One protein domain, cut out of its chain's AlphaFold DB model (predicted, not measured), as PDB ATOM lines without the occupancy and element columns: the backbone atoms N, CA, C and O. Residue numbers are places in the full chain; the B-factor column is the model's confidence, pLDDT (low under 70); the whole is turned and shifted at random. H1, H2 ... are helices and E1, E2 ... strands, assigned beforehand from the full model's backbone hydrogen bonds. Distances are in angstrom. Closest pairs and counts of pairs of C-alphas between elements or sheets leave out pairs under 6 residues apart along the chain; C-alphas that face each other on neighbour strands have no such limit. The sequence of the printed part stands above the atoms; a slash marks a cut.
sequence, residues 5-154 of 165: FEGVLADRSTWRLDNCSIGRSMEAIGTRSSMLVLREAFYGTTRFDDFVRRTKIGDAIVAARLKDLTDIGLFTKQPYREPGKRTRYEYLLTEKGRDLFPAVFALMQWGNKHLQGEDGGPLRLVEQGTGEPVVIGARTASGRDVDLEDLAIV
ATOM      1  N   PHE A   5      58.191 -16.033 -16.770       93.56
ATOM      2  CA  PHE A   5      57.988 -14.595 -16.960       93.56
ATOM      3  C   PHE A   5      58.852 -14.135 -18.129       93.56
ATOM      4  O   PHE A   5      60.010 -14.540 -18.229       93.56
ATOM      5  N   GLU A   6      58.309 -13.281 -18.993       91.81
ATOM      6  CA  GLU A   6      58.993 -12.842 -20.212       91.81
ATOM      7  C   GLU A   6      59.140 -11.318 -20.297       91.81
ATOM      8  O   GLU A   6      58.463 -10.543 -19.612       91.81
ATOM      9  N   GLY A   7      60.053 -10.884 -21.171       89.62
ATOM     10  CA  GLY A   7      60.326  -9.476 -21.434       89.62
ATOM     11  C   GLY A   7      60.772  -8.728 -20.179       89.62
ATOM     12  O   GLY A   7      61.609  -9.205 -19.415       89.62
ATOM     13  N   VAL A   8      60.173  -7.560 -19.954       88.44
ATOM     14  CA  VAL A   8      60.432  -6.698 -18.788       88.44
ATOM     15  C   VAL A   8      60.127  -7.363 -17.438       88.44
ATOM     16  O   VAL A   8      60.563  -6.862 -16.411       88.44
ATOM     17  N   LEU A   9      59.407  -8.494 -17.420       91.00
ATOM     18  CA  LEU A   9      59.087  -9.227 -16.192       91.00
ATOM     19  C   LEU A   9      60.054 -10.377 -15.883       91.00
ATOM     20  O   LEU A   9      59.931 -10.977 -14.812       91.00
ATOM     21  N   ALA A  10      60.991 -10.690 -16.786       91.31
ATOM     22  CA  ALA A  10      61.893 -11.835 -16.647       91.31
ATOM     23  C   ALA A  10      62.725 -11.777 -15.352       91.31
ATOM     24  O   ALA A  10      62.898 -12.796 -14.680       91.31
ATOM     25  N   ASP A  11      63.181 -10.582 -14.960       90.81
ATOM     26  CA  ASP A  11      63.826 -10.357 -13.667       90.81
ATOM     27  C   ASP A  11      62.795  -9.951 -12.604       90.81
ATOM     28  O   ASP A  11      62.449  -8.778 -12.445       90.81
ATOM     29  N   ARG A  12      62.330 -10.940 -11.830       90.75
ATOM     30  CA  ARG A  12      61.365 -10.747 -10.733       90.75
ATOM     31  C   ARG A  12      61.845  -9.828  -9.607       90.75
ATOM     32  O   ARG A  12      61.023  -9.469  -8.770       90.75
ATOM     33  N   SER A  13      63.131  -9.477  -9.542       89.56
ATOM     34  CA  SER A  13      63.647  -8.541  -8.536       89.56
ATOM     35  C   SER A  13      63.413  -7.070  -8.898       89.56
ATOM     36  O   SER A  13      63.492  -6.210  -8.027       89.56
ATOM     37  N   THR A  14      63.079  -6.783 -10.160       87.88
ATOM     38  CA  THR A  14      62.964  -5.413 -10.695       87.88
ATOM     39  C   THR A  14      61.547  -4.838 -10.653       87.88
ATOM     40  O   THR A  14      61.342  -3.684 -11.028       87.88
ATOM     41  N   TRP A  15      60.557  -5.619 -10.212       87.88
ATOM     42  CA  TRP A  15      59.156  -5.203 -10.198       87.88
ATOM     43  C   TRP A  15      58.388  -5.755  -8.998       87.88
ATOM     44  O   TRP A  15      58.711  -6.804  -8.435       87.88
ATOM     45  N   ARG A  16      57.316  -5.049  -8.628       85.62
ATOM     46  CA  ARG A  16      56.369  -5.447  -7.584       85.62
ATOM     47  C   ARG A  16      54.940  -5.379  -8.105       85.62
ATOM     48  O   ARG A  16      54.636  -4.707  -9.091       85.62
ATOM     49  N   LEU A  17      54.058  -6.132  -7.454       85.12
ATOM     50  CA  LEU A  17      52.647  -6.231  -7.818       85.12
ATOM     51  C   LEU A  17      51.767  -5.704  -6.682       85.12
ATOM     52  O   LEU A  17      51.043  -6.460  -6.037       85.12
ATOM     53  N   ASP A  18      51.834  -4.394  -6.450       80.12
ATOM     54  CA  ASP A  18      51.152  -3.748  -5.320       80.12
ATOM     55  C   ASP A  18      49.623  -3.645  -5.507       80.12
ATOM     56  O   ASP A  18      48.884  -3.486  -4.541       80.12
ATOM     57  N   ASN A  19      49.118  -3.817  -6.737       82.00
ATOM     58  CA  ASN A  19      47.684  -3.854  -7.057       82.00
ATOM     59  C   ASN A  19      47.312  -5.137  -7.822       82.00
ATOM     60  O   ASN A  19      46.795  -5.102  -8.939       82.00
ATOM     61  N   CYS A  20      47.627  -6.292  -7.231       89.50
ATOM     62  CA  CYS A  20      47.379  -7.598  -7.836       89.50
ATOM     63  C   CYS A  20      45.880  -7.872  -8.048       89.50
ATOM     64  O   CYS A  20      45.095  -7.872  -7.097       89.50
ATOM     65  N   SER A  21      45.493  -8.223  -9.279       93.25
ATOM     66  CA  SER A  21      44.113  -8.602  -9.620       93.25
ATOM     67  C   SER A  21      43.595  -9.790  -8.805       93.25
ATOM     68  O   SER A  21      42.404  -9.833  -8.497       93.25
ATOM     69  N   ILE A  22      44.464 -10.723  -8.388       95.00
ATOM     70  CA  ILE A  22      44.082 -11.815  -7.477       95.00
ATOM     71  C   ILE A  22      43.692 -11.246  -6.110       95.00
ATOM     72  O   ILE A  22      42.630 -11.589  -5.603       95.00
ATOM     73  N   GLY A  23      44.499 -10.342  -5.541       95.25
ATOM     74  CA  GLY A  23      44.205  -9.690  -4.259       95.25
ATOM     75  C   GLY A  23      42.869  -8.947  -4.287       95.25
ATOM     76  O   GLY A  23      41.988  -9.235  -3.479       95.25
ATOM     77  N   ARG A  24      42.656  -8.107  -5.309       94.44
ATOM     78  CA  ARG A  24      41.380  -7.399  -5.523       94.44
ATOM     79  C   ARG A  24      40.190  -8.351  -5.662       94.44
ATOM     80  O   ARG A  24      39.098  -8.074  -5.172       94.44
ATOM     81  N   SER A  25      40.388  -9.479  -6.345       96.44
ATOM     82  CA  SER A  25      39.347 -10.501  -6.490       96.44
ATOM     83  C   SER A  25      39.041 -11.163  -5.146       96.44
ATOM     84  O   SER A  25      37.877 -11.355  -4.805       96.44
ATOM     85  N   MET A  26      40.060 -11.462  -4.341       95.88
ATOM     86  CA  MET A  26      39.888 -12.066  -3.018       95.88
ATOM     87  C   MET A  26      39.187 -11.133  -2.026       95.88
ATOM     88  O   MET A  26      38.360 -11.605  -1.249       95.88
ATOM     89  N   GLU A  27      39.433  -9.827  -2.088       93.75
ATOM     90  CA  GLU A  27      38.676  -8.838  -1.308       93.75
ATOM     91  C   GLU A  27      37.180  -8.861  -1.655       93.75
ATOM     92  O   GLU A  27      36.330  -8.769  -0.770       93.75
ATOM     93  N   ALA A  28      36.846  -9.052  -2.936       93.12
ATOM     94  CA  ALA A  28      35.465  -9.089  -3.405       93.12
ATOM     95  C   ALA A  28      34.750 -10.425  -3.112       93.12
ATOM     96  O   ALA A  28      33.604 -10.442  -2.656       93.12
ATOM     97  N   ILE A  29      35.399 -11.561  -3.392       95.88
ATOM     98  CA  ILE A  29      34.743 -12.883  -3.417       95.88
ATOM     99  C   ILE A  29      35.453 -13.970  -2.603       95.88
ATOM    100  O   ILE A  29      34.946 -15.084  -2.513       95.88
ATOM    101  N   GLY A  30      36.591 -13.674  -1.977       95.81
ATOM    102  CA  GLY A  30      37.477 -14.671  -1.364       95.81
ATOM    103  C   GLY A  30      36.970 -15.308  -0.069       95.81
ATOM    104  O   GLY A  30      37.582 -16.245   0.442       95.81
ATOM    105  N   THR A  31      35.854 -14.835   0.487       97.06
ATOM    106  CA  THR A  31      35.283 -15.427   1.703       97.06
ATOM    107  C   THR A  31      34.551 -16.737   1.396       97.06
ATOM    108  O   THR A  31      33.880 -16.875   0.370       97.06
ATOM    109  N   ARG A  32      34.588 -17.697   2.336       97.12
ATOM    110  CA  ARG A  32      33.820 -18.954   2.228       97.12
ATOM    111  C   ARG A  32      32.333 -18.696   1.969       97.12
ATOM    112  O   ARG A  32      31.705 -19.433   1.216       97.12
ATOM    113  N   SER A  33      31.760 -17.671   2.598       97.94
ATOM    114  CA  SER A  33      30.344 -17.345   2.442       97.94
ATOM    115  C   SER A  33      30.021 -16.786   1.057       97.94
ATOM    116  O   SER A  33      29.030 -17.220   0.477       97.94
ATOM    117  N   SER A  34      30.870 -15.923   0.486       97.88
ATOM    118  CA  SER A  34      30.730 -15.478  -0.910       97.88
ATOM    119  C   SER A  34      30.783 -16.659  -1.882       97.88
ATOM    120  O   SER A  34      29.902 -16.788  -2.730       97.88
ATOM    121  N   MET A  35      31.750 -17.567  -1.717       97.75
ATOM    122  CA  MET A  35      31.892 -18.741  -2.590       97.75
ATOM    123  C   MET A  35      30.679 -19.677  -2.535       97.75
ATOM    124  O   MET A  35      30.218 -20.149  -3.571       97.75
ATOM    125  N   LEU A  36      30.115 -19.926  -1.347       98.19
ATOM    126  CA  LEU A  36      28.917 -20.765  -1.223       98.19
ATOM    127  C   LEU A  36      27.659 -20.092  -1.785       98.19
ATOM    128  O   LEU A  36      26.837 -20.780  -2.383       98.19
ATOM    129  N   VAL A  37      27.517 -18.770  -1.643       98.56
ATOM    130  CA  VAL A  37      26.428 -18.015  -2.289       98.56
ATOM    131  C   VAL A  37      26.554 -18.093  -3.813       98.56
ATOM    132  O   VAL A  37      25.584 -18.434  -4.483       98.56
ATOM    133  N   LEU A  38      27.747 -17.858  -4.369       98.56
ATOM    134  CA  LEU A  38      27.994 -17.971  -5.811       98.56
ATOM    135  C   LEU A  38      27.713 -19.389  -6.325       98.56
ATOM    136  O   LEU A  38      27.023 -19.541  -7.330       98.56
ATOM    137  N   ARG A  39      28.169 -20.429  -5.612       98.25
ATOM    138  CA  ARG A  39      27.872 -21.832  -5.947       98.25
ATOM    139  C   ARG A  39      26.369 -22.078  -6.053       98.25
ATOM    140  O   ARG A  39      25.909 -22.614  -7.056       98.25
ATOM    141  N   GLU A  40      25.603 -21.689  -5.035       98.56
ATOM    142  CA  GLU A  40      24.152 -21.898  -5.050       98.56
ATOM    143  C   GLU A  40      23.464 -21.118  -6.170       98.56
ATOM    144  O   GLU A  40      22.502 -21.621  -6.750       98.56
ATOM    145  N   ALA A  41      23.970 -19.933  -6.518       98.62
ATOM    146  CA  ALA A  41      23.467 -19.165  -7.649       98.62
ATOM    147  C   ALA A  41      23.711 -19.884  -8.986       98.62
ATOM    148  O   ALA A  41      22.797 -19.973  -9.803       98.62
ATOM    149  N   PHE A  42      24.896 -20.474  -9.186       98.50
ATOM    150  CA  PHE A  42      25.174 -21.327 -10.349       98.50
ATOM    151  C   PHE A  42      24.310 -22.597 -10.381       98.50
ATOM    152  O   PHE A  42      23.996 -23.090 -11.459       98.50
ATOM    153  N   TYR A  43      23.869 -23.100  -9.225       97.94
ATOM    154  CA  TYR A  43      22.897 -24.198  -9.134       97.94
ATOM    155  C   TYR A  43      21.437 -23.755  -9.349       97.94
ATOM    156  O   TYR A  43      20.528 -24.578  -9.250       97.94
ATOM    157  N   GLY A  44      21.197 -22.472  -9.641       97.75
ATOM    158  CA  GLY A  44      19.870 -21.926  -9.928       97.75
ATOM    159  C   GLY A  44      19.119 -21.390  -8.708       97.75
ATOM    160  O   GLY A  44      17.921 -21.131  -8.792       97.75
ATOM    161  N   THR A  45      19.783 -21.213  -7.563       98.44
ATOM    162  CA  THR A  45      19.166 -20.564  -6.399       98.44
ATOM    163  C   THR A  45      19.033 -19.066  -6.646       98.44
ATOM    164  O   THR A  45      20.027 -18.392  -6.899       98.44
ATOM    165  N   THR A  46      17.813 -18.534  -6.528       97.88
ATOM    166  CA  THR A  46      17.548 -17.094  -6.721       97.88
ATOM    167  C   THR A  46      16.933 -16.421  -5.493       97.88
ATOM    168  O   THR A  46      16.999 -15.200  -5.349       97.88
ATOM    169  N   ARG A  47      16.355 -17.186  -4.556       96.81
ATOM    170  CA  ARG A  47      15.593 -16.660  -3.408       96.81
ATOM    171  C   ARG A  47      16.431 -16.655  -2.126       96.81
ATOM    172  O   ARG A  47      17.155 -17.606  -1.851       96.81
ATOM    173  N   PHE A  48      16.277 -15.614  -1.302       97.19
ATOM    174  CA  PHE A  48      17.028 -15.445  -0.045       97.19
ATOM    175  C   PHE A  48      16.915 -16.657   0.897       97.19
ATOM    176  O   PHE A  48      17.934 -17.222   1.289       97.19
ATOM    177  N   ASP A  49      15.691 -17.098   1.197       96.50
ATOM    178  CA  ASP A  49      15.447 -18.224   2.112       96.50
ATOM    179  C   ASP A  49      16.088 -19.530   1.604       96.50
ATOM    180  O   ASP A  49      16.506 -20.387   2.385       96.50
ATOM    181  N   ASP A  50      16.191 -19.683   0.280       98.06
ATOM    182  CA  ASP A  50      16.835 -20.834  -0.345       98.06
ATOM    183  C   ASP A  50      18.357 -20.760  -0.210       98.06
ATOM    184  O   ASP A  50      18.973 -21.776   0.114       98.06
ATOM    185  N   PHE A  51      18.962 -19.575  -0.363       98.50
ATOM    186  CA  PHE A  51      20.387 -19.377  -0.083       98.50
ATOM    187  C   PHE A  51      20.723 -19.731   1.364       98.50
ATOM    188  O   PHE A  51      21.645 -20.513   1.593       98.50
ATOM    189  N   VAL A  52      19.967 -19.218   2.337       98.38
ATOM    190  CA  VAL A  52      20.155 -19.539   3.763       98.38
ATOM    191  C   VAL A  52      20.085 -21.051   3.982       98.38
ATOM    192  O   VAL A  52      21.031 -21.664   4.484       98.38
ATOM    193  N   ARG A  53      18.998 -21.682   3.520       98.31
ATOM    194  CA  ARG A  53      18.759 -23.116   3.714       98.31
ATOM    195  C   ARG A  53      19.836 -23.991   3.068       98.31
ATOM    196  O   ARG A  53      20.281 -24.958   3.682       98.31
ATOM    197  N   ARG A  54      20.240 -23.688   1.829       98.12
ATOM    198  CA  ARG A  54      21.170 -24.525   1.048       98.12
ATOM    199  C   ARG A  54      22.628 -24.316   1.441       98.12
ATOM    200  O   ARG A  54      23.387 -25.282   1.499       98.12
ATOM    201  N   THR A  55      23.022 -23.082   1.755       97.94
ATOM    202  CA  THR A  55      24.394 -22.793   2.204       97.94
ATOM    203  C   THR A  55      24.630 -23.177   3.665       97.94
ATOM    204  O   THR A  55      25.782 -23.399   4.045       97.94
ATOM    205  N   LYS A  56      23.561 -23.277   4.475       97.50
ATOM    206  CA  LYS A  56      23.617 -23.448   5.939       97.50
ATOM    207  C   LYS A  56      24.418 -22.333   6.628       97.50
ATOM    208  O   LYS A  56      25.062 -22.554   7.651       97.50
ATOM    209  N   ILE A  57      24.412 -21.142   6.034       97.94
ATOM    210  CA  ILE A  57      25.005 -19.923   6.583       97.94
ATOM    211  C   ILE A  57      23.884 -19.107   7.231       97.94
ATOM    212  O   ILE A  57      22.777 -19.060   6.707       97.94
ATOM    213  N   GLY A  58      24.177 -18.450   8.356       98.00
ATOM    214  CA  GLY A  58      23.199 -17.609   9.048       98.00
ATOM    215  C   GLY A  58      22.709 -16.424   8.207       98.00
ATOM    216  O   GLY A  58      23.479 -15.808   7.465       98.00
ATOM    217  N   ASP A  59      21.437 -16.079   8.385       98.25
ATOM    218  CA  ASP A  59      20.677 -15.086   7.620       98.25
ATOM    219  C   ASP A  59      21.413 -13.754   7.460       98.25
ATOM    220  O   ASP A  59      21.528 -13.234   6.352       98.25
ATOM    221  N   ALA A  60      21.969 -13.224   8.554       98.31
ATOM    222  CA  ALA A  60      22.685 -11.950   8.548       98.31
ATOM    223  C   ALA A  60      23.920 -11.975   7.629       98.31
ATOM    224  O   ALA A  60      24.190 -11.005   6.921       98.31
ATOM    225  N   ILE A  61      24.646 -13.096   7.593       98.38
ATOM    226  CA  ILE A  61      25.831 -13.253   6.744       98.38
ATOM    227  C   ILE A  61      25.404 -13.402   5.281       98.38
ATOM    228  O   ILE A  61      26.004 -12.770   4.415       98.38
ATOM    229  N   VAL A  62      24.363 -14.192   4.991       98.50
ATOM    230  CA  VAL A  62      23.833 -14.332   3.622       98.50
ATOM    231  C   VAL A  62      23.331 -12.989   3.098       98.50
ATOM    232  O   VAL A  62      23.647 -12.619   1.970       98.50
ATOM    233  N   ALA A  63      22.607 -12.227   3.920       98.25
ATOM    234  CA  ALA A  63      22.104 -10.907   3.557       98.25
ATOM    235  C   ALA A  63      23.251  -9.937   3.244       98.25
ATOM    236  O   ALA A  63      23.215  -9.272   2.210       98.25
ATOM    237  N   ALA A  64      24.287  -9.905   4.092       98.12
ATOM    238  CA  ALA A  64      25.476  -9.089   3.863       98.12
ATOM    239  C   ALA A  64      26.200  -9.485   2.567       98.12
ATOM    240  O   ALA A  64      26.502  -8.622   1.751       98.12
ATOM    241  N   ARG A  65      26.418 -10.786   2.321       98.00
ATOM    242  CA  ARG A  65      27.076 -11.246   1.088       98.00
ATOM    243  C   ARG A  65      26.251 -10.924  -0.154       98.00
ATOM    244  O   ARG A  65      26.808 -10.410  -1.113       98.00
ATOM    245  N   LEU A  66      24.944 -11.186  -0.156       98.38
ATOM    246  CA  LEU A  66      24.091 -10.853  -1.302       98.38
ATOM    247  C   LEU A  66      24.076  -9.351  -1.573       98.38
ATOM    248  O   LEU A  66      24.126  -8.963  -2.736       98.38
ATOM    249  N   LYS A  67      24.046  -8.514  -0.530       98.06
ATOM    250  CA  LYS A  67      24.176  -7.064  -0.679       98.06
ATOM    251  C   LYS A  67      25.517  -6.706  -1.321       98.06
ATOM    252  O   LYS A  67      25.514  -6.119  -2.393       98.06
ATOM    253  N   ASP A  68      26.631  -7.123  -0.724       98.00
ATOM    254  CA  ASP A  68      27.972  -6.764  -1.197       98.00
ATOM    255  C   ASP A  68      28.207  -7.234  -2.642       98.00
ATOM    256  O   ASP A  68      28.681  -6.466  -3.474       98.00
ATOM    257  N   LEU A  69      27.805  -8.468  -2.975       98.38
ATOM    258  CA  LEU A  69      27.939  -9.034  -4.321       98.38
ATOM    259  C   LEU A  69      26.997  -8.357  -5.339       98.38
ATOM    260  O   LEU A  69      27.338  -8.267  -6.519       98.38
ATOM    261  N   THR A  70      25.831  -7.868  -4.905       98.50
ATOM    262  CA  THR A  70      24.933  -7.050  -5.743       98.50
ATOM    263  C   THR A  70      25.534  -5.666  -5.990       98.50
ATOM    264  O   THR A  70      25.544  -5.209  -7.128       98.50
ATOM    265  N   ASP A  71      26.093  -5.027  -4.960       98.19
ATOM    266  CA  ASP A  71      26.672  -3.681  -5.050       98.19
ATOM    267  C   ASP A  71      27.861  -3.633  -6.022       98.19
ATOM    268  O   ASP A  71      28.006  -2.678  -6.784       98.19
ATOM    269  N   ILE A  72      28.680  -4.692  -6.070       97.81
ATOM    270  CA  ILE A  72      29.769  -4.814  -7.057       97.81
ATOM    271  C   ILE A  72      29.305  -5.353  -8.425       97.81
ATOM    272  O   ILE A  72      30.136  -5.590  -9.309       97.81
ATOM    273  N   GLY A  73      28.000  -5.563  -8.611       98.31
ATOM    274  CA  GLY A  73      27.379  -5.922  -9.884       98.31
ATOM    275  C   GLY A  73      27.503  -7.389 -10.292       98.31
ATOM    276  O   GLY A  73      27.365  -7.676 -11.478       98.31
ATOM    277  N   LEU A  74      27.772  -8.322  -9.369       98.56
ATOM    278  CA  LEU A  74      27.734  -9.766  -9.667       98.56
ATOM    279  C   LEU A  74      26.307 -10.319  -9.666       98.56
ATOM    280  O   LEU A  74      26.011 -11.286 -10.367       98.56
ATOM    281  N   PHE A  75      25.421  -9.689  -8.897       98.75
ATOM    282  CA  PHE A  75      23.996  -9.990  -8.876       98.75
ATOM    283  C   PHE A  75      23.177  -8.766  -9.263       98.75
ATOM    284  O   PHE A  75      23.558  -7.633  -8.990       98.75
ATOM    285  N   THR A  76      22.009  -9.010  -9.846       98.19
ATOM    286  CA  THR A  76      20.913  -8.046  -9.900       98.19
ATOM    287  C   THR A  76      19.815  -8.497  -8.946       98.19
ATOM    288  O   THR A  76      19.431  -9.668  -8.942       98.19
ATOM    289  N   LYS A  77      19.281  -7.566  -8.150       97.31
ATOM    290  CA  LYS A  77      18.128  -7.807  -7.277       97.31
ATOM    291  C   LYS A  77      16.858  -7.355  -7.985       97.31
ATOM    292  O   LYS A  77      16.695  -6.164  -8.238       97.31
ATOM    293  N   GLN A  78      15.959  -8.283  -8.294       95.06
ATOM    294  CA  GLN A  78      14.742  -7.993  -9.055       95.06
ATOM    295  C   GLN A  78      13.488  -8.350  -8.254       95.06
ATOM    296  O   GLN A  78      13.473  -9.368  -7.554       95.06
ATOM    297  N   PRO A  79      12.441  -7.506  -8.290       93.38
ATOM    298  CA  PRO A  79      11.169  -7.850  -7.685       93.38
ATOM    299  C   PRO A  79      10.475  -8.931  -8.517       93.38
ATOM    300  O   PRO A  79      10.385  -8.828  -9.736       93.38
ATOM    301  N   TYR A  80       9.901  -9.920  -7.843       88.00
ATOM    302  CA  TYR A  80       9.011 -10.899  -8.452       88.00
ATOM    303  C   TYR A  80       7.727 -11.011  -7.631       88.00
ATOM    304  O   TYR A  80       7.695 -10.743  -6.424       88.00
ATOM    305  N   ARG A  81       6.632 -11.391  -8.285       88.50
ATOM    306  CA  ARG A  81       5.331 -11.535  -7.632       88.50
ATOM    307  C   ARG A  81       4.603 -12.743  -8.191       88.50
ATOM    308  O   ARG A  81       4.179 -12.744  -9.339       88.50
ATOM    309  N   GLU A  82       4.426 -13.749  -7.346       84.00
ATOM    310  CA  GLU A  82       3.520 -14.854  -7.652       84.00
ATOM    311  C   GLU A  82       2.061 -14.348  -7.613       84.00
ATOM    312  O   GLU A  82       1.735 -13.488  -6.778       84.00
ATOM    313  N   PRO A  83       1.167 -14.856  -8.485       84.75
ATOM    314  CA  PRO A  83      -0.237 -14.459  -8.496       84.75
ATOM    315  C   PRO A  83      -0.873 -14.552  -7.099       84.75
ATOM    316  O   PRO A  83      -0.778 -15.570  -6.417       84.75
ATOM    317  N   GLY A  84      -1.490 -13.460  -6.640       85.69
ATOM    318  CA  GLY A  84      -2.146 -13.399  -5.326       85.69
ATOM    319  C   GLY A  84      -1.215 -13.287  -4.107       85.69
ATOM    320  O   GLY A  84      -1.701 -13.296  -2.977       85.69
ATOM    321  N   LYS A  85       0.108 -13.153  -4.284       88.25
ATOM    322  CA  LYS A  85       1.079 -12.996  -3.182       88.25
ATOM    323  C   LYS A  85       1.681 -11.583  -3.129       88.25
ATOM    324  O   LYS A  85       1.512 -10.772  -4.045       88.25
ATOM    325  N   ARG A  86       2.360 -11.273  -2.015       87.50
ATOM    326  CA  ARG A  86       3.160 -10.045  -1.843       87.50
ATOM    327  C   ARG A  86       4.401 -10.094  -2.741       87.50
ATOM    328  O   ARG A  86       4.933 -11.178  -2.973       87.50
ATOM    329  N   THR A  87       4.867  -8.929  -3.190       87.62
ATOM    330  CA  THR A  87       6.135  -8.796  -3.922       87.62
ATOM    331  C   THR A  87       7.288  -9.316  -3.070       87.62
ATOM    332  O   THR A  87       7.421  -8.959  -1.898       87.62
ATOM    333  N   ARG A  88       8.109 -10.170  -3.670       90.50
ATOM    334  CA  ARG A  88       9.354 -10.701  -3.116       90.50
ATOM    335  C   ARG A  88      10.511 -10.281  -4.018       90.50
ATOM    336  O   ARG A  88      10.292  -9.663  -5.054       90.50
ATOM    337  N   TYR A  89      11.733 -10.589  -3.607       93.44
ATOM    338  CA  TYR A  89      12.927 -10.296  -4.391       93.44
ATOM    339  C   TYR A  89      13.705 -11.566  -4.670       93.44
ATOM    340  O   TYR A  89      13.798 -12.446  -3.810       93.44
ATOM    341  N   GLU A  90      14.290 -11.613  -5.853       97.25
ATOM    342  CA  GLU A  90      15.249 -12.624  -6.253       97.25
ATOM    343  C   GLU A  90      16.570 -11.983  -6.682       97.25
ATOM    344  O   GLU A  90      16.625 -10.796  -7.010       97.25
ATOM    345  N   TYR A  91      17.634 -12.776  -6.622       98.44
ATOM    346  CA  TYR A  91      18.999 -12.393  -6.947       98.44
ATOM    347  C   TYR A  91      19.462 -13.246  -8.121       98.44
ATOM    348  O   TYR A  91      19.546 -14.467  -8.007       98.44
ATOM    349  N   LEU A  92      19.753 -12.603  -9.247       98.44
ATOM    350  CA  LEU A  92      20.163 -13.273 -10.479       98.44
ATOM    351  C   LEU A  92      21.597 -12.888 -10.819       98.44
ATOM    352  O   LEU A  92      21.952 -11.715 -10.704       98.44
ATOM    353  N   LEU A  93      22.407 -13.854 -11.257       98.62
ATOM    354  CA  LEU A  93      23.754 -13.565 -11.749       98.62
ATOM    355  C   LEU A  93      23.680 -12.654 -12.978       98.62
ATOM    356  O   LEU A  93      22.959 -12.945 -13.938       98.62
ATOM    357  N   THR A  94      24.466 -11.583 -12.951       98.75
ATOM    358  CA  THR A  94      24.752 -10.750 -14.124       98.75
ATOM    359  C   THR A  94      25.761 -11.451 -15.038       98.75
ATOM    360  O   THR A  94      26.284 -12.510 -14.694       98.75
ATOM    361  N   GLU A  95      26.082 -10.857 -16.188       98.56
ATOM    362  CA  GLU A  95      27.199 -11.310 -17.033       98.56
ATOM    363  C   GLU A  95      28.514 -11.371 -16.238       98.56
ATOM    364  O   GLU A  95      29.104 -12.440 -16.110       98.56
ATOM    365  N   LYS A  96      28.859 -10.284 -15.533       98.44
ATOM    366  CA  LYS A  96      30.021 -10.221 -14.630       98.44
ATOM    367  C   LYS A  96      30.010 -11.322 -13.558       98.44
ATOM    368  O   LYS A  96      31.058 -11.835 -13.177       98.44
ATOM    369  N   GLY A  97      28.833 -11.674 -13.037       98.38
ATOM    370  CA  GLY A  97      28.673 -12.785 -12.096       98.38
ATOM    371  C   GLY A  97      28.907 -14.154 -12.737       98.38
ATOM    372  O   GLY A  97      29.523 -15.022 -12.123       98.38
ATOM    373  N   ARG A  98      28.439 -14.348 -13.974       98.44
ATOM    374  CA  ARG A  98      28.613 -15.593 -14.738       98.44
ATOM    375  C   ARG A  98      30.067 -15.824 -15.141       98.44
ATOM    376  O   ARG A  98      30.499 -16.974 -15.119       98.44
ATOM    377  N   ASP A  99      30.833 -14.763 -15.392       98.12
ATOM    378  CA  ASP A  99      32.267 -14.843 -15.711       98.12
ATOM    379  C   ASP A  99      33.111 -15.472 -14.588       98.12
ATOM    380  O   ASP A  99      34.213 -15.957 -14.833       98.12
ATOM    381  N   LEU A 100      32.590 -15.540 -13.356       97.88
ATOM    382  CA  LEU A 100      33.237 -16.246 -12.244       97.88
ATOM    383  C   LEU A 100      33.114 -17.773 -12.319       97.88
ATOM    384  O   LEU A 100      33.701 -18.461 -11.480       97.88
ATOM    385  N   PHE A 101      32.384 -18.318 -13.297       97.69
ATOM    386  CA  PHE A 101      32.203 -19.759 -13.460       97.69
ATOM    387  C   PHE A 101      33.535 -20.535 -13.419       97.69
ATOM    388  O   PHE A 101      33.648 -21.438 -12.583       97.69
ATOM    389  N   PRO A 102      34.580 -20.181 -14.200       96.75
ATOM    390  CA  PRO A 102      35.839 -20.920 -14.166       96.75
ATOM    391  C   PRO A 102      36.520 -20.850 -12.797       96.75
ATOM    392  O   PRO A 102      37.057 -21.850 -12.340       96.75
ATOM    393  N   ALA A 103      36.454 -19.714 -12.096       96.12
ATOM    394  CA  ALA A 103      37.063 -19.574 -10.774       96.12
ATOM    395  C   ALA A 103      36.370 -20.459  -9.722       96.12
ATOM    396  O   ALA A 103      37.031 -21.189  -8.979       96.12
ATOM    397  N   VAL A 104      35.033 -20.434  -9.677       97.19
ATOM    398  CA  VAL A 104      34.242 -21.210  -8.708       97.19
ATOM    399  C   VAL A 104      34.384 -22.712  -8.959       97.19
ATOM    400  O   VAL A 104      34.608 -23.483  -8.023       97.19
ATOM    401  N   PHE A 105      34.282 -23.146 -10.214       97.44
ATOM    402  CA  PHE A 105      34.301 -24.570 -10.537       97.44
ATOM    403  C   PHE A 105      35.713 -25.155 -10.666       97.44
ATOM    404  O   PHE A 105      35.873 -26.344 -10.395       97.44
ATOM    405  N   ALA A 106      36.751 -24.353 -10.936       96.56
ATOM    406  CA  ALA A 106      38.138 -24.793 -10.745       96.56
ATOM    407  C   ALA A 106      38.430 -25.093  -9.268       96.56
ATOM    408  O   ALA A 106      39.085 -26.089  -8.961       96.56
ATOM    409  N   LEU A 107      37.896 -24.288  -8.338       96.00
ATOM    410  CA  LEU A 107      38.027 -24.560  -6.905       96.00
ATOM    411  C   LEU A 107      37.291 -25.847  -6.506       96.00
ATOM    412  O   LEU A 107      37.822 -26.637  -5.726       96.00
ATOM    413  N   MET A 108      36.102 -26.094  -7.072       96.12
ATOM    414  CA  MET A 108      35.394 -27.368  -6.902       96.12
ATOM    415  C   MET A 108      36.225 -28.540  -7.437       96.12
ATOM    416  O   MET A 108      36.402 -29.524  -6.728       96.12
ATOM    417  N   GLN A 109      36.772 -28.429  -8.650       96.44
ATOM    418  CA  GLN A 109      37.619 -29.454  -9.265       96.44
ATOM    419  C   GLN A 109      38.848 -29.769  -8.405       96.44
ATOM    420  O   GLN A 109      39.134 -30.937  -8.140       96.44
ATOM    421  N   TRP A 110      39.552 -28.742  -7.925       96.38
ATOM    422  CA  TRP A 110      40.695 -28.911  -7.030       96.38
ATOM    423  C   TRP A 110      40.284 -29.575  -5.709       96.38
ATOM    424  O   TRP A 110      40.915 -30.541  -5.279       96.38
ATOM    425  N   GLY A 111      39.186 -29.120  -5.097       95.94
ATOM    426  CA  GLY A 111      38.665 -29.695  -3.857       95.94
ATOM    427  C   GLY A 111      38.249 -31.157  -4.014       95.94
ATOM    428  O   GLY A 111      38.589 -31.981  -3.172       95.94
ATOM    429  N   ASN A 112      37.585 -31.498  -5.118       95.44
ATOM    430  CA  ASN A 112      37.208 -32.870  -5.452       95.44
ATOM    431  C   ASN A 112      38.423 -33.790  -5.593       95.44
ATOM    432  O   ASN A 112      38.349 -34.947  -5.200       95.44
ATOM    433  N   LYS A 113      39.519 -33.284  -6.169       94.06
ATOM    434  CA  LYS A 113      40.740 -34.061  -6.402       94.06
ATOM    435  C   LYS A 113      41.581 -34.251  -5.139       94.06
ATOM    436  O   LYS A 113      42.229 -35.279  -5.001       94.06
ATOM    437  N   HIS A 114      41.630 -33.247  -4.264       95.31
ATOM    438  CA  HIS A 114      42.644 -33.187  -3.204       95.31
ATOM    439  C   HIS A 114      42.099 -33.222  -1.778       95.31
ATOM    440  O   HIS A 114      42.852 -33.543  -0.863       95.31
ATOM    441  N   LEU A 115      40.834 -32.860  -1.565       95.25
ATOM    442  CA  LEU A 115      40.245 -32.735  -0.225       95.25
ATOM    443  C   LEU A 115      39.126 -33.746   0.045       95.25
ATOM    444  O   LEU A 115      38.514 -33.706   1.111       95.25
ATOM    445  N   GLN A 116      38.827 -34.613  -0.919       92.69
ATOM    446  CA  GLN A 116      37.806 -35.653  -0.816       92.69
ATOM    447  C   GLN A 116      38.472 -37.034  -0.775       92.69
ATOM    448  O   GLN A 116      39.673 -37.150  -1.014       92.69
ATOM    449  N   GLY A 117      37.703 -38.059  -0.403       83.62
ATOM    450  CA  GLY A 117      38.193 -39.438  -0.311       83.62
ATOM    451  C   GLY A 117      38.538 -40.052  -1.672       83.62
ATOM    452  O   GLY A 117      38.477 -39.386  -2.703       83.62
ATOM    453  N   GLU A 118      38.870 -41.344  -1.674       76.69
ATOM    454  CA  GLU A 118      39.301 -42.077  -2.880       76.69
ATOM    455  C   GLU A 118      38.264 -42.053  -4.019       76.69
ATOM    456  O   GLU A 118      38.639 -42.063  -5.190       76.69
ATOM    457  N   ASP A 119      36.978 -41.917  -3.687       79.31
ATOM    458  CA  ASP A 119      35.875 -41.817  -4.654       79.31
ATOM    459  C   ASP A 119      35.765 -40.434  -5.336       79.31
ATOM    460  O   ASP A 119      34.918 -40.221  -6.207       79.31
ATOM    461  N   GLY A 120      36.608 -39.473  -4.944       83.94
ATOM    462  CA  GLY A 120      36.539 -38.086  -5.389       83.94
ATOM    463  C   GLY A 120      35.397 -37.300  -4.742       83.94
ATOM    464  O   GLY A 120      34.758 -37.718  -3.775       83.94
ATOM    465  N   GLY A 121      35.166 -36.086  -5.244       89.00
ATOM    466  CA  GLY A 121      34.111 -35.227  -4.716       89.00
ATOM    467  C   GLY A 121      32.702 -35.597  -5.183       89.00
ATOM    468  O   GLY A 121      32.526 -36.205  -6.236       89.00
ATOM    469  N   PRO A 122      31.668 -35.175  -4.434       90.62
ATOM    470  CA  PRO A 122      30.300 -35.667  -4.606       90.62
ATOM    471  C   PRO A 122      29.607 -35.193  -5.892       90.62
ATOM    472  O   PRO A 122      28.519 -35.664  -6.207       90.62
ATOM    473  N   LEU A 123      30.188 -34.227  -6.611       93.94
ATOM    474  CA  LEU A 123      29.620 -33.619  -7.813       93.94
ATOM    475  C   LEU A 123      30.706 -33.461  -8.880       93.94
ATOM    476  O   LEU A 123      31.813 -33.032  -8.565       93.94
ATOM    477  N   ARG A 124      30.368 -33.718 -10.147       92.06
ATOM    478  CA  ARG A 124      31.224 -33.449 -11.314       92.06
ATOM    479  C   ARG A 124      30.471 -32.612 -12.342       92.06
ATOM    480  O   ARG A 124      29.259 -32.769 -12.484       92.06
ATOM    481  N   LEU A 125      31.183 -31.743 -13.053       95.44
ATOM    482  CA  LEU A 125      30.623 -31.062 -14.217       95.44
ATOM    483  C   LEU A 125      30.630 -32.008 -15.414       95.44
ATOM    484  O   LEU A 125      31.588 -32.756 -15.614       95.44
ATOM    485  N   VAL A 126      29.559 -31.958 -16.198       96.94
ATOM    486  CA  VAL A 126      29.444 -32.680 -17.463       96.94
ATOM    487  C   VAL A 126      28.834 -31.779 -18.524       96.94
ATOM    488  O   VAL A 126      28.042 -30.892 -18.197       96.94
ATOM    489  N   GLU A 127      29.174 -32.021 -19.785       97.69
ATOM    490  CA  GLU A 127      28.474 -31.410 -20.903       97.69
ATOM    491  C   GLU A 127      27.033 -31.938 -20.950       97.69
ATOM    492  O   GLU A 127      26.760 -33.140 -20.843       97.69
ATOM    493  N   GLN A 128      26.082 -31.013 -21.078       96.06
ATOM    494  CA  GLN A 128      24.672 -31.356 -21.156       96.06
ATOM    495  C   GLN A 128      24.378 -32.087 -22.474       96.06
ATOM    496  O   GLN A 128      24.679 -31.589 -23.551       96.06
ATOM    497  N   GLY A 129      23.729 -33.249 -22.389       97.19
ATOM    498  CA  GLY A 129      23.333 -34.055 -23.549       97.19
ATOM    499  C   GLY A 129      24.294 -35.201 -23.862       97.19
ATOM    500  O   GLY A 129      23.824 -36.278 -24.216       97.19
ATOM    501  N   THR A 130      25.601 -35.018 -23.655       97.56
ATOM    502  CA  THR A 130      26.607 -36.080 -23.858       97.56
ATOM    503  C   THR A 130      27.012 -36.759 -22.550       97.56
ATOM    504  O   THR A 130      27.290 -37.955 -22.533       97.56
ATOM    505  N   GLY A 131      27.013 -36.020 -21.435       96.88
ATOM    506  CA  GLY A 131      27.490 -36.519 -20.144       96.88
ATOM    507  C   GLY A 131      29.018 -36.595 -20.033       96.88
ATOM    508  O   GLY A 131      29.530 -37.133 -19.039       96.88
ATOM    509  N   GLU A 132      29.738 -36.057 -21.020       97.19
ATOM    510  CA  GLU A 132      31.198 -36.003 -21.022       97.19
ATOM    511  C   GLU A 132      31.699 -35.141 -19.853       97.19
ATOM    512  O   GLU A 132      31.180 -34.041 -19.652       97.19
ATOM    513  N   PRO A 133      32.656 -35.618 -19.031       95.94
ATOM    514  CA  PRO A 133      33.221 -34.819 -17.951       95.94
ATOM    515  C   PRO A 133      33.829 -33.505 -18.458       95.94
ATOM    516  O   PRO A 133      34.662 -33.506 -19.356       95.94
ATOM    517  N   VAL A 134      33.476 -32.390 -17.819       96.25
ATOM    518  CA  VAL A 134      34.079 -31.079 -18.104       96.25
ATOM    519  C   VAL A 134      35.217 -30.820 -17.126       96.25
ATOM    520  O   VAL A 134      35.032 -30.904 -15.908       96.25
ATOM    521  N   VAL A 135      36.375 -30.450 -17.668       95.31
ATOM    522  CA  VAL A 135      37.560 -30.032 -16.916       95.31
ATOM    523  C   VAL A 135      37.755 -28.529 -17.089       95.31
ATOM    524  O   VAL A 135      37.699 -28.007 -18.199       95.31
ATOM    525  N   ILE A 136      37.989 -27.821 -15.985       96.44
ATOM    526  CA  ILE A 136      38.373 -26.410 -16.011       96.44
ATOM    527  C   ILE A 136      39.900 -26.323 -16.094       96.44
ATOM    528  O   ILE A 136      40.600 -26.816 -15.205       96.44
ATOM    529  N   GLY A 137      40.402 -25.690 -17.155       95.00
ATOM    530  CA  GLY A 137      41.827 -25.540 -17.453       95.00
ATOM    531  C   GLY A 137      42.123 -24.294 -18.289       95.00
ATOM    532  O   GLY A 137      41.211 -23.557 -18.677       95.00
ATOM    533  N   ALA A 138      43.409 -24.034 -18.532       95.38
ATOM    534  CA  ALA A 138      43.839 -22.927 -19.376       95.38
ATOM    535  C   ALA A 138      43.695 -23.298 -20.857       95.38
ATOM    536  O   ALA A 138      44.060 -24.393 -21.278       95.38
ATOM    537  N   ARG A 139      43.200 -22.348 -21.650       96.44
ATOM    538  CA  ARG A 139      43.108 -22.465 -23.105       96.44
ATOM    539  C   ARG A 139      43.544 -21.167 -23.767       96.44
ATOM    540  O   ARG A 139      43.290 -20.079 -23.254       96.44
ATOM    541  N   THR A 140      44.172 -21.287 -24.925       96.56
ATOM    542  CA  THR A 140      44.467 -20.156 -25.813       96.56
ATOM    543  C   THR A 140      43.182 -19.533 -26.368       96.56
ATOM    544  O   THR A 140      42.122 -20.162 -26.382       96.56
ATOM    545  N   ALA A 141      43.276 -18.314 -26.907       94.88
ATOM    546  CA  ALA A 141      42.152 -17.650 -27.575       94.88
ATOM    547  C   ALA A 141      41.608 -18.435 -28.787       94.88
ATOM    548  O   ALA A 141      40.436 -18.303 -29.125       94.88
ATOM    549  N   SER A 142      42.432 -19.282 -29.414       95.75
ATOM    550  CA  SER A 142      42.015 -20.178 -30.498       95.75
ATOM    551  C   SER A 142      41.380 -21.486 -30.009       95.75
ATOM    552  O   SER A 142      41.029 -22.325 -30.831       95.75
ATOM    553  N   GLY A 143      41.257 -21.690 -28.694       94.50
ATOM    554  CA  GLY A 143      40.603 -22.857 -28.097       94.50
ATOM    555  C   GLY A 143      41.501 -24.072 -27.856       94.50
ATOM    556  O   GLY A 143      40.988 -25.115 -27.475       94.50
ATOM    557  N   ARG A 144      42.821 -23.961 -28.053       95.69
ATOM    558  CA  ARG A 144      43.775 -25.034 -27.718       95.69
ATOM    559  C   ARG A 144      44.082 -25.029 -26.223       95.69
ATOM    560  O   ARG A 144      44.445 -23.967 -25.713       95.69
ATOM    561  N   ASP A 145      44.009 -26.190 -25.586       96.31
ATOM    562  CA  ASP A 145      44.397 -26.388 -24.186       96.31
ATOM    563  C   ASP A 145      45.905 -26.197 -23.980       96.31
ATOM    564  O   ASP A 145      46.715 -26.452 -24.880       96.31
ATOM    565  N   VAL A 146      46.275 -25.684 -22.806       95.50
ATOM    566  CA  VAL A 146      47.663 -25.359 -22.455       95.50
ATOM    567  C   VAL A 146      47.948 -25.793 -21.027       95.50
ATOM    568  O   VAL A 146      47.202 -25.448 -20.106       95.50
ATOM    569  N   ASP A 147      49.050 -26.510 -20.845       93.62
ATOM    570  CA  ASP A 147      49.516 -26.923 -19.530       93.62
ATOM    571  C   ASP A 147      50.278 -25.803 -18.818       93.62
ATOM    572  O   ASP A 147      50.775 -24.855 -19.422       93.62
ATOM    573  N   LEU A 148      50.386 -25.918 -17.491       93.00
ATOM    574  CA  LEU A 148      51.035 -24.911 -16.645       93.00
ATOM    575  C   LEU A 148      52.481 -24.600 -17.071       93.00
ATOM    576  O   LEU A 148      52.940 -23.476 -16.894       93.00
ATOM    577  N   GLU A 149      53.195 -25.597 -17.587       93.69
ATOM    578  CA  GLU A 149      54.592 -25.482 -18.018       93.69
ATOM    579  C   GLU A 149      54.786 -24.730 -19.336       93.69
ATOM    580  O   GLU A 149      55.867 -24.191 -19.564       93.69
ATOM    581  N   ASP A 150      53.727 -24.606 -20.133       94.31
ATOM    582  CA  ASP A 150      53.722 -23.885 -21.408       94.31
ATOM    583  C   ASP A 150      53.178 -22.450 -21.271       94.31
ATOM    584  O   ASP A 150      52.949 -21.757 -22.266       94.31
ATOM    585  N   LEU A 151      52.924 -21.995 -20.040       95.56
ATOM    586  CA  LEU A 151      52.378 -20.673 -19.753       95.56
ATOM    587  C   LEU A 151      53.466 -19.693 -19.300       95.56
ATOM    588  O   LEU A 151      54.211 -19.942 -18.348       95.56
ATOM    589  N   ALA A 152      53.450 -18.519 -19.930       95.12
ATOM    590  CA  ALA A 152      54.269 -17.369 -19.581       95.12
ATOM    591  C   ALA A 152      53.408 -16.178 -19.143       95.12
ATOM    592  O   ALA A 152      52.317 -15.944 -19.668       95.12
ATOM    593  N   ILE A 153      53.921 -15.392 -18.197       93.44
ATOM    594  CA  ILE A 153      53.359 -14.096 -17.815       93.44
ATOM    595  C   ILE A 153      54.126 -12.984 -18.534       93.44
ATOM    596  O   ILE A 153      55.340 -12.839 -18.373       93.44
ATOM    597  N   VAL A 154      53.388 -12.168 -19.285       92.31
ATOM    598  CA  VAL A 154      53.884 -10.978 -19.990       92.31
ATOM    599  C   VAL A 154      53.249  -9.715 -19.410       92.31
ATOM    600  O   VAL A 154      52.143  -9.756 -18.864       92.31
TER     601      VAL A 154
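This is residues 5 to 154 of the 165 residues of the protein "HxlR family transcriptional regulator" of Nonomuraea fuscirosea (UniProt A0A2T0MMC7). A small core of three short, crossed helices, H2, H3 and H4, has a two-stranded hairpin, E1 and E2, beside it, and the hairpin's turn makes one end of the longest axis. H6 leads away from H2, and two long stretches without named elements, residues 5 to 20 and 115 to 154, reach to the other end, where the first and last printed residues come together. The printed part has 150 residues, 71 of them, under half, in named elements, in the order H1 H2 H3 H4 E1 E2 H5 H6; the class is mostly helix, and the sheet E1 - E2 is antiparallel. The whole is loose, with a radius of gyration of the C-alphas of 19.0 A and spans of 65 by 40 by 32 A.

Begin at the hairpin of E1, residues 75 to 80, and E2, residues 88 to 93, antiparallel at 149 degrees; look for N 78 and O 90 at 2.9 A, and N 80 and O 88 at 2.8 A, within hydrogen-bond range. Next find H4, residues 59 to 71: its Thr 70 and Thr 76 of E1 have the closest C-alphas, 5.9 A apart. H2, residues 32 to 42, is the hub, touching three helices. It touches H4, closest at the C-alphas of Ser 34 and Arg 65, 5.9 A, at a steep tilt of 69.9 degrees, only just short of about perpendicular. It touches H3, residues 48 to 55, closest at the C-alphas of Leu 36 and Thr 55, 6.0 A. It touches H6, residues 101 to 114, which meets it with residues 101 to 104 alone; the closest C-alphas, of Arg 39 and Val 104, are 7.0 A apart. H1, residues 21 to 29, is close to H2 but not clearly touching, with the C-alphas of Ile 29 and Met 35 closest at 6.6 A. H5, residues 95 to 98, and H6 meet only through their link. In H1, H2, H3, H4 and H6 every O i to N i+4 pair is within hydrogen-bond range; H5 is too short for one.

Find C-alpha 21 at (44.113, -8.602, -9.620), where H1 begins. H2 runs 15.4 A and H4 18.1 A, with the shorter H3 between them. E1 starts at C-alpha 75, (23.996, -9.990, -8.876), and covers 15.0 A; E2 covers 17.0 A. After the four-residue H5, H6 runs 19.9 A to C-alpha 114 at (42.644, -33.187, -3.204).

The C-alphas farthest apart, of Asp 11 and Gly 84, are 66.6 A apart, while those of Phe 5 and Val 154 are 6.3 A apart. Residues 11 to 21, 114 to 119 and 127 to 132 stand free, and residues 138 to 139 pair antiparallel with 145 to 146. The printed part has no cut, no link between named elements is long, and no printed residue is under 70 in pLDDT.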